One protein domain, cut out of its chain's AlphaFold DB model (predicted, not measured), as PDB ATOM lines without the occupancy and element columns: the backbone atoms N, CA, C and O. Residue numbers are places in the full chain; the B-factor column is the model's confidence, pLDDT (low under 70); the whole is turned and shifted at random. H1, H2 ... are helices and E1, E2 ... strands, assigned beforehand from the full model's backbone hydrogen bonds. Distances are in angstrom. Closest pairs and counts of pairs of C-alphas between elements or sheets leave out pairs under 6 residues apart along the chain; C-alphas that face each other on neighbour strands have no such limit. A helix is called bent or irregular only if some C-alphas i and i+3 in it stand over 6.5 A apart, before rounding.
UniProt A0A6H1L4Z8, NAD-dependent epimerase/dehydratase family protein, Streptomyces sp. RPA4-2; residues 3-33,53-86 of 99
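Overview. This is residues 3 to 33 and 53 to 86 of the 99 residues of the protein "NAD-dependent epimerase/dehydratase family protein" of Streptomyces sp. RPA4-2 (UniProt A0A6H1L4Z8). A small right-handed strand-helix-strand unit makes one part of the domain: strands E1 and E2 lie side by side as a narrow parallel ribbon, and helix H1 packs on one face of it with residues 12 to 21. A second helix, H2, is set off from E1 and H1, and from its end a long stretch with no named element, residues 67 to 86, runs back to the neighbourhood of the first residues of H1. The printed part has 65 residues, with two named strands and two named helices in the order E1, H1, E2, H2; the class is mixed, helices and strands, and under half of the residues, 32, are in named elements. The whole is only just compact, close to loose, with a radius of gyration of the C-alphas of 12.6 A and spans of 33 by 28 by 24 A.

Arrangement. E1, residues 3 to 6, and E2, residues 26 to 30, are parallel neighbours, with 21 degrees between their directions. C-alphas 4 and 28 face each other at 4.8 A. N 3 and O 26, at 2.8 A, and N 28 and O 3, at 2.9 A, are within hydrogen-bond range. Between these strands along the chain comes H1, residues 11 to 22, joined to each by a tight link. The closest C-alphas of E1 and H1 are those of Val 5 and Gly 13, 6.5 A apart; those of H1 and E2 are Val 17 and Val 27, at 6.2 A. H2, residues 56 to 66, is apart from both E1 and H1. In H2 every O i to N i+4 pair is within hydrogen-bond range; in H1, 7 of 8 are. Neither helix is bent.

Along the chain. E1 begins at C-alpha 3, (231.633, 32.119, 43.896). H1 measures 16.9 A from C-alpha 11 at (234.376, 19.013, 55.406) to C-alpha 22. E1 and E2 measure 9.9 A and 13.2 A from first to last C-alpha. H2 measures 15.3 A and ends at C-alpha 66, (240.172, 45.744, 53.363).

Size, cuts and confidence. The two C-alphas farthest apart are those of Gly 24 and Glu 53, at 37.8 A. Residues 34 to 52 are not printed, and C-alphas 33 and 53 are 25.0 A apart across this cut; the link from E2 to H2 crosses it. The C-alphas of residues 67 to 86 lie 9 to 17 A from the mean of the C-alphas. The mean pLDDT of the printed part is 72.4; 21 residues are under 70: residues 3 to 4, 6 to 14, 27, 29 to 33, 80 to 82 and 84.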
ATOM      1  N   VAL A   3     231.758  32.153  42.423       66.25
ATOM      2  CA  VAL A   3     231.633  32.119  43.896       66.25
ATOM      3  C   VAL A   3     232.976  31.780  44.542       66.25
ATOM      4  O   VAL A   3     233.700  30.907  44.076       66.25
ATOM      5  N   VAL A   4     233.320  32.476  45.629       66.50
ATOM      6  CA  VAL A   4     234.543  32.214  46.404       66.50
ATOM      7  C   VAL A   4     234.164  31.501  47.693       66.50
ATOM      8  O   VAL A   4     233.337  32.020  48.440       66.50
ATOM      9  N   VAL A   5     234.788  30.357  47.966       70.00
ATOM     10  CA  VAL A   5     234.536  29.565  49.180       70.00
ATOM     11  C   VAL A   5     235.782  29.594  50.059       70.00
ATOM     12  O   VAL A   5     236.809  29.013  49.708       70.00
ATOM     13  N   ALA A   6     235.704  30.287  51.194       68.81
ATOM     14  CA  ALA A   6     236.744  30.259  52.220       68.81
ATOM     15  C   ALA A   6     236.640  28.967  53.042       68.81
ATOM     16  O   ALA A   6     235.539  28.507  53.335       68.81
ATOM     17  N   GLY A   7     237.782  28.365  53.388       59.12
ATOM     18  CA  GLY A   7     237.795  27.079  54.095       59.12
ATOM     19  C   GLY A   7     237.372  25.907  53.204       59.12
ATOM     20  O   GLY A   7     236.817  24.925  53.691       59.12
ATOM     21  N   ALA A   8     237.631  25.998  51.895       68.25
ATOM     22  CA  ALA A   8     237.249  24.998  50.893       68.25
ATOM     23  C   ALA A   8     237.819  23.586  51.137       68.25
ATOM     24  O   ALA A   8     237.305  22.618  50.586       68.25
ATOM     25  N   THR A   9     238.863  23.458  51.957       60.47
ATOM     26  CA  THR A   9     239.436  22.166  52.365       60.47
ATOM     27  C   THR A   9     238.737  21.543  53.569       60.47
ATOM     28  O   THR A   9     238.967  20.377  53.870       60.47
ATOM     29  N   GLY A  10     237.876  22.290  54.264       53.81
ATOM     30  CA  GLY A  10     237.065  21.755  55.351       53.81
ATOM     31  C   GLY A  10     235.977  20.809  54.839       53.81
ATOM     32  O   GLY A  10     235.595  20.837  53.668       53.81
ATOM     33  N   LEU A  11     235.417  19.997  55.736       54.62
ATOM     34  CA  LEU A  11     234.376  19.013  55.406       54.62
ATOM     35  C   LEU A  11     233.155  19.638  54.703       54.62
ATOM     36  O   LEU A  11     232.543  19.031  53.830       54.62
ATOM     37  N   ILE A  12     232.815  20.871  55.077       62.56
ATOM     38  CA  ILE A  12     231.678  21.612  54.524       62.56
ATOM     39  C   ILE A  12     232.108  22.387  53.288       62.56
ATOM     40  O   ILE A  12     231.446  22.296  52.263       62.56
ATOM     41  N   GLY A  13     233.248  23.080  53.346       62.91
ATOM     42  CA  GLY A  13     233.789  23.811  52.202       62.91
ATOM     43  C   GLY A  13     233.980  22.917  50.977       62.91
ATOM     44  O   GLY A  13     233.616  23.320  49.878       62.91
ATOM     45  N   SER A  14     234.446  21.682  51.169       61.31
ATOM     46  CA  SER A  14     234.616  20.705  50.090       61.31
ATOM     47  C   SER A  14     233.279  20.278  49.473       61.31
ATOM     48  O   SER A  14     233.140  20.309  48.254       61.31
ATOM     49  N   ARG A  15     232.259  19.979  50.288       75.19
ATOM     50  CA  ARG A  15     230.904  19.638  49.809       75.19
ATOM     51  C   ARG A  15     230.195  20.819  49.149       75.19
ATOM     52  O   ARG A  15     229.536  20.632  48.133       75.19
ATOM     53  N   THR A  16     230.362  22.027  49.680       75.00
ATOM     54  CA  THR A  16     229.827  23.266  49.099       75.00
ATOM     55  C   THR A  16     230.477  23.563  47.752       75.00
ATOM     56  O   THR A  16     229.785  23.928  46.807       75.00
ATOM     57  N   VAL A  17     231.793  23.367  47.630       79.56
ATOM     58  CA  VAL A  17     232.504  23.489  46.351       79.56
ATOM     59  C   VAL A  17     231.966  22.480  45.338       79.56
ATOM     60  O   VAL A  17     231.690  22.874  44.206       79.56
ATOM     61  N   THR A  18     231.792  21.216  45.733       80.31
ATOM     62  CA  THR A  18     231.221  20.175  44.866       80.31
ATOM     63  C   THR A  18     229.802  20.533  44.431       80.31
ATOM     64  O   THR A  18     229.563  20.697  43.241       80.31
ATOM     65  N   GLY A  19     228.891  20.791  45.373       85.12
ATOM     66  CA  GLY A  19     227.493  21.086  45.056       85.12
ATOM     67  C   GLY A  19     227.315  22.334  44.189       85.12
ATOM     68  O   GLY A  19     226.502  22.331  43.270       85.12
ATOM     69  N   LEU A  20     228.095  23.393  44.414       83.88
ATOM     70  CA  LEU A  20     228.054  24.584  43.561       83.88
ATOM     71  C   LEU A  20     228.544  24.284  42.135       83.88
ATOM     72  O   LEU A  20     227.929  24.740  41.170       83.88
ATOM     73  N   ARG A  21     229.613  23.493  41.986       85.00
ATOM     74  CA  ARG A  21     230.117  23.080  40.667       85.00
ATOM     75  C   ARG A  21     229.123  22.198  39.920       85.00
ATOM     76  O   ARG A  21     228.942  22.407  38.724       85.00
ATOM     77  N   ASP A  22     228.436  21.301  40.623       88.62
ATOM     78  CA  ASP A  22     227.397  20.438  40.045       88.62
ATOM     79  C   ASP A  22     226.229  21.252  39.463       88.62
ATOM     80  O   ASP A  22     225.601  20.844  38.491       88.62
ATOM     81  N   HIS A  23     225.980  22.451  39.999       87.88
ATOM     82  CA  HIS A  23     224.977  23.392  39.491       87.88
ATOM     83  C   HIS A  23     225.542  24.385  38.455       87.88
ATOM     84  O   HIS A  23     224.929  25.415  38.174       87.88
ATOM     85  N   GLY A  24     226.729  24.119  37.897       85.19
ATOM     86  CA  GLY A  24     227.363  24.962  36.876       85.19
ATOM     87  C   GLY A  24     227.897  26.299  37.403       85.19
ATOM     88  O   GLY A  24     228.181  27.213  36.623       85.19
ATOM     89  N   VAL A  25     228.031  26.446  38.725       82.25
ATOM     90  CA  VAL A  25     228.623  27.636  39.341       82.25
ATOM     91  C   VAL A  25     230.137  27.480  39.360       82.25
ATOM     92  O   VAL A  25     230.689  26.483  39.823       82.25
ATOM     93  N   GLU A  26     230.838  28.502  38.885       71.00
ATOM     94  CA  GLU A  26     232.290  28.504  38.896       71.00
ATOM     95  C   GLU A  26     232.791  28.848  40.304       71.00
ATOM     96  O   GLU A  26     232.562  29.951  40.807       71.00
ATOM     97  N   VAL A  27     233.470  27.901  40.955       65.56
ATOM     98  CA  VAL A  27     233.922  28.049  42.345       65.56
ATOM     99  C   VAL A  27     235.432  28.221  42.441       65.56
ATOM    100  O   VAL A  27     236.191  27.343  42.018       65.56
ATOM    101  N   VAL A  28     235.847  29.309  43.094       71.50
ATOM    102  CA  VAL A  28     237.234  29.605  43.463       71.50
ATOM    103  C   VAL A  28     237.441  29.255  44.946       71.50
ATOM    104  O   VAL A  28     236.977  29.992  45.823       71.50
ATOM    105  N   PRO A  29     238.099  28.127  45.261       54.09
ATOM    106  CA  PRO A  29     238.399  27.762  46.639       54.09
ATOM    107  C   PRO A  29     239.515  28.651  47.204       54.09
ATOM    108  O   PRO A  29     240.521  28.892  46.542       54.09
ATOM    109  N   VAL A  30     239.356  29.112  48.444       54.94
ATOM    110  CA  VAL A  30     240.406  29.811  49.196       54.94
ATOM    111  C   VAL A  30     240.785  28.961  50.399       54.94
ATOM    112  O   VAL A  30     239.972  28.711  51.293       54.94
ATOM    113  N   VAL A  31     242.039  28.515  50.397       47.47
ATOM    114  CA  VAL A  31     242.646  27.707  51.454       47.47
ATOM    115  C   VAL A  31     243.569  28.607  52.268       47.47
ATOM    116  O   VAL A  31     244.445  29.271  51.714       47.47
ATOM    117  N   GLY A  32     243.353  28.671  53.582       42.16
ATOM    118  CA  GLY A  32     244.187  29.449  54.497       42.16
ATOM    119  C   GLY A  32     245.504  28.731  54.776       42.16
ATOM    120  O   GLY A  32     245.604  28.026  55.768       42.16
ATOM    121  N   GLY A  33     246.481  28.869  53.875       35.34
ATOM    122  CA  GLY A  33     247.834  28.309  54.026       35.34
ATOM    123  C   GLY A  33     248.960  29.347  54.026       35.34
ATOM    124  O   GLY A  33     250.091  29.019  54.359       35.34
ATOM    125  N   GLU A  53     234.560  40.763  71.784       70.44
ATOM    126  CA  GLU A  53     233.638  39.869  71.080       70.44
ATOM    127  C   GLU A  53     233.286  40.494  69.727       70.44
ATOM    128  O   GLU A  53     232.598  41.511  69.656       70.44
ATOM    129  N   LEU A  54     233.747  39.864  68.647       72.31
ATOM    130  CA  LEU A  54     233.466  40.308  67.291       72.31
ATOM    131  C   LEU A  54     232.481  39.354  66.618       72.31
ATOM    132  O   LEU A  54     232.670  38.135  66.597       72.31
ATOM    133  N   ARG A  55     231.429  39.907  66.013       79.69
ATOM    134  CA  ARG A  55     230.519  39.114  65.182       79.69
ATOM    135  C   ARG A  55     231.263  38.634  63.939       79.69
ATOM    136  O   ARG A  55     231.813  39.432  63.184       79.69
ATOM    137  N   LEU A  56     231.196  37.330  63.666       75.25
ATOM    138  CA  LEU A  56     231.882  36.719  62.518       75.25
ATOM    139  C   LEU A  56     231.478  37.351  61.174       75.25
ATOM    140  O   LEU A  56     232.302  37.479  60.267       75.25
ATOM    141  N   ARG A  57     230.213  37.771  61.050       79.75
ATOM    142  CA  ARG A  57     229.701  38.501  59.882       79.75
ATOM    143  C   ARG A  57     230.482  39.790  59.643       79.75
ATOM    144  O   ARG A  57     230.923  40.027  58.521       79.75
ATOM    145  N   ASP A  58     230.634  40.589  60.690       82.94
ATOM    146  CA  ASP A  58     231.196  41.934  60.609       82.94
ATOM    147  C   ASP A  58     232.703  41.853  60.368       82.94
ATOM    148  O   ASP A  58     233.199  42.470  59.430       82.94
ATOM    149  N   ALA A  59     233.387  40.942  61.071       77.81
ATOM    150  CA  ALA A  59     234.785  40.594  60.806       77.81
ATOM    151  C   ALA A  59     235.012  40.196  59.335       77.81
ATOM    152  O   ALA A  59     235.957  40.630  58.677       77.81
ATOM    153  N   THR A  60     234.116  39.374  58.782       77.75
ATOM    154  CA  THR A  60     234.203  38.939  57.382       77.75
ATOM    155  C   THR A  60     233.984  40.108  56.420       77.75
ATOM    156  O   THR A  60     234.692  40.217  55.417       77.75
ATOM    157  N   ALA A  61     233.019  40.985  56.705       79.88
ATOM    158  CA  ALA A  61     232.740  42.165  55.891       79.88
ATOM    159  C   ALA A  61     233.912  43.160  55.903       79.88
ATOM    160  O   ALA A  61     234.290  43.676  54.846       79.88
ATOM    161  N   GLU A  62     234.533  43.373  57.064       79.25
ATOM    162  CA  GLU A  62     235.727  44.203  57.229       79.25
ATOM    163  C   GLU A  62     236.895  43.649  56.405       79.25
ATOM    164  O   GLU A  62     237.456  44.356  55.568       79.25
ATOM    165  N   VAL A  63     237.186  42.349  56.522       79.31
ATOM    166  CA  VAL A  63     238.253  41.691  55.748       79.31
ATOM    167  C   VAL A  63     238.005  41.776  54.238       79.31
ATOM    168  O   VAL A  63     238.942  41.968  53.458       79.31
ATOM    169  N   LEU A  64     236.756  41.629  53.787       80.38
ATOM    170  CA  LEU A  64     236.403  41.765  52.371       80.38
ATOM    171  C   LEU A  64     236.611  43.192  51.859       80.38
ATOM    172  O   LEU A  64     237.106  43.380  50.742       80.38
ATOM    173  N   THR A  65     236.268  44.179  52.681       82.75
ATOM    174  CA  THR A  65     236.456  45.600  52.381       82.75
ATOM    175  C   THR A  65     237.940  45.945  52.314       82.75
ATOM    176  O   THR A  65     238.388  46.482  51.302       82.75
ATOM    177  N   ALA A  66     238.725  45.531  53.312       79.19
ATOM    178  CA  ALA A  66     240.172  45.744  53.363       79.19
ATOM    179  C   ALA A  66     240.912  45.125  52.163       79.19
ATOM    180  O   ALA A  66     241.934  45.635  51.712       79.19
ATOM    181  N   ARG A  67     240.375  44.041  51.588       85.00
ATOM    182  CA  ARG A  67     240.912  43.397  50.376       85.00
ATOM    183  C   ARG A  67     240.430  44.023  49.062       85.00
ATOM    184  O   ARG A  67     240.717  43.472  47.999       85.00
ATOM    185  N   GLY A  68     239.674  45.122  49.108       87.31
ATOM    186  CA  GLY A  68     239.129  45.786  47.920       87.31
ATOM    187  C   GLY A  68     238.077  44.951  47.182       87.31
ATOM    188  O   GLY A  68     237.920  45.069  45.967       87.31
ATOM    189  N   ARG A  69     237.381  44.048  47.886       89.19
ATOM    190  CA  ARG A  69     236.356  43.154  47.323       89.19
ATOM    191  C   ARG A  69     235.061  43.209  48.150       89.19
ATOM    192  O   ARG A  69     234.615  42.154  48.616       89.19
ATOM    193  N   PRO A  70     234.453  44.395  48.349       84.50
ATOM    194  CA  PRO A  70     233.229  44.512  49.129       84.50
ATOM    195  C   PRO A  70     232.105  43.728  48.450       84.50
ATOM    196  O   PRO A  70     231.861  43.858  47.250       84.50
ATOM    197  N   ARG A  71     231.436  42.872  49.218       84.44
ATOM    198  CA  ARG A  71     230.274  42.101  48.770       84.44
ATOM    199  C   ARG A  71     229.399  41.729  49.967       84.44
ATOM    200  O   ARG A  71     229.937  41.617  51.070       84.44
ATOM    201  N   PRO A  72     228.086  41.514  49.767       81.06
ATOM    202  CA  PRO A  72     227.191  41.116  50.847       81.06
ATOM    203  C   PRO A  72     227.667  39.831  51.529       81.06
ATOM    204  O   PRO A  72     227.914  38.822  50.866       81.06
ATOM    205  N   VAL A  73     227.772  39.867  52.858       77.19
ATOM    206  CA  VAL A  73     227.996  38.674  53.682       77.19
ATOM    207  C   VAL A  73     226.633  38.121  54.075       77.19
ATOM    208  O   VAL A  73     225.826  38.810  54.700       77.19
ATOM    209  N   ILE A  74     226.357  36.881  53.684       77.94
ATOM    210  CA  ILE A  74     225.121  36.177  54.031       77.94
ATOM    211  C   ILE A  74     225.430  35.236  55.192       77.94
ATOM    212  O   ILE A  74     226.420  34.509  55.162       77.94
ATOM    213  N   THR A  75     224.587  35.275  56.220       70.94
ATOM    214  CA  THR A  75     224.694  34.435  57.415       70.94
ATOM    215  C   THR A  75     223.583  33.395  57.406       70.94
ATOM    216  O   THR A  75     222.422  33.757  57.228       70.94
ATOM    217  N   ASP A  76     223.923  32.132  57.647       72.81
ATOM    218  CA  ASP A  76     222.966  31.046  57.863       72.81
ATOM    219  C   ASP A  76     223.260  30.408  59.223       72.81
ATOM    220  O   ASP A  76     224.303  29.788  59.417       72.81
ATOM    221  N   THR A  77     222.349  30.589  60.176       73.38
ATOM    222  CA  THR A  77     222.495  30.081  61.547       73.38
ATOM    223  C   THR A  77     222.343  28.566  61.644       73.38
ATOM    224  O   THR A  77     222.694  27.987  62.667       73.38
ATOM    225  N   ARG A  78     221.832  27.908  60.598       74.25
ATOM    226  CA  ARG A  78     221.703  26.447  60.526       74.25
ATOM    227  C   ARG A  78     222.811  25.803  59.698       74.25
ATOM    228  O   ARG A  78     222.873  24.575  59.649       74.25
ATOM    229  N   ALA A  79     223.683  26.597  59.072       72.50
ATOM    230  CA  ALA A  79     224.858  26.072  58.398       72.50
ATOM    231  C   ALA A  79     225.777  25.412  59.441       72.50
ATOM    232  O   ALA A  79     226.171  26.064  60.411       72.50
ATOM    233  N   PRO A  80     226.133  24.126  59.279       63.28
ATOM    234  CA  PRO A  80     227.025  23.484  60.228       63.28
ATOM    235  C   PRO A  80     228.429  24.114  60.181       63.28
ATOM    236  O   PRO A  80     228.862  24.649  59.163       63.28
ATOM    237  N   PHE A  81     229.177  23.992  61.270       60.22
ATOM    238  CA  PHE A  81     230.607  24.253  61.380       60.22
ATOM    239  C   PHE A  81     231.259  22.949  61.847       60.22
ATOM    240  O   PHE A  81     230.931  22.430  62.911       60.22
ATOM    241  N   PHE A  82     232.094  22.342  60.998       59.00
ATOM    242  CA  PHE A  82     232.620  20.976  61.195       59.00
ATOM    243  C   PHE A  82     231.551  19.909  61.507       59.00
ATOM    244  O   PHE A  82     231.788  18.969  62.256       59.00
ATOM    245  N   GLY A  83     230.369  20.029  60.895       71.88
ATOM    246  CA  GLY A  83     229.276  19.061  61.042       71.88
ATOM    247  C   GLY A  83     228.340  19.321  62.226       71.88
ATOM    248  O   GLY A  83     227.309  18.664  62.310       71.88
ATOM    249  N   ALA A  84     228.634  20.306  63.080       66.94
ATOM    250  CA  ALA A  84     227.761  20.724  64.173       66.94
ATOM    251  C   ALA A  84     227.097  22.071  63.866       66.94
ATOM    252  O   ALA A  84     227.755  22.998  63.402       66.94
ATOM    253  N   VAL A  85     225.801  22.210  64.144       78.12
ATOM    254  CA  VAL A  85     225.160  23.532  64.166       78.12
ATOM    255  C   VAL A  85     225.590  24.226  65.453       78.12
ATOM    256  O   VAL A  85     225.374  23.696  66.542       78.12
ATOM    257  N   LEU A  86     226.247  25.377  65.331       73.81
ATOM    258  CA  LEU A  86     226.798  26.086  66.481       73.81
ATOM    259  C   LEU A  86     225.791  27.051  67.095       73.81
ATOM    260  O   LEU A  86     225.051  27.736  66.392       73.81
TER     261      LEU A  86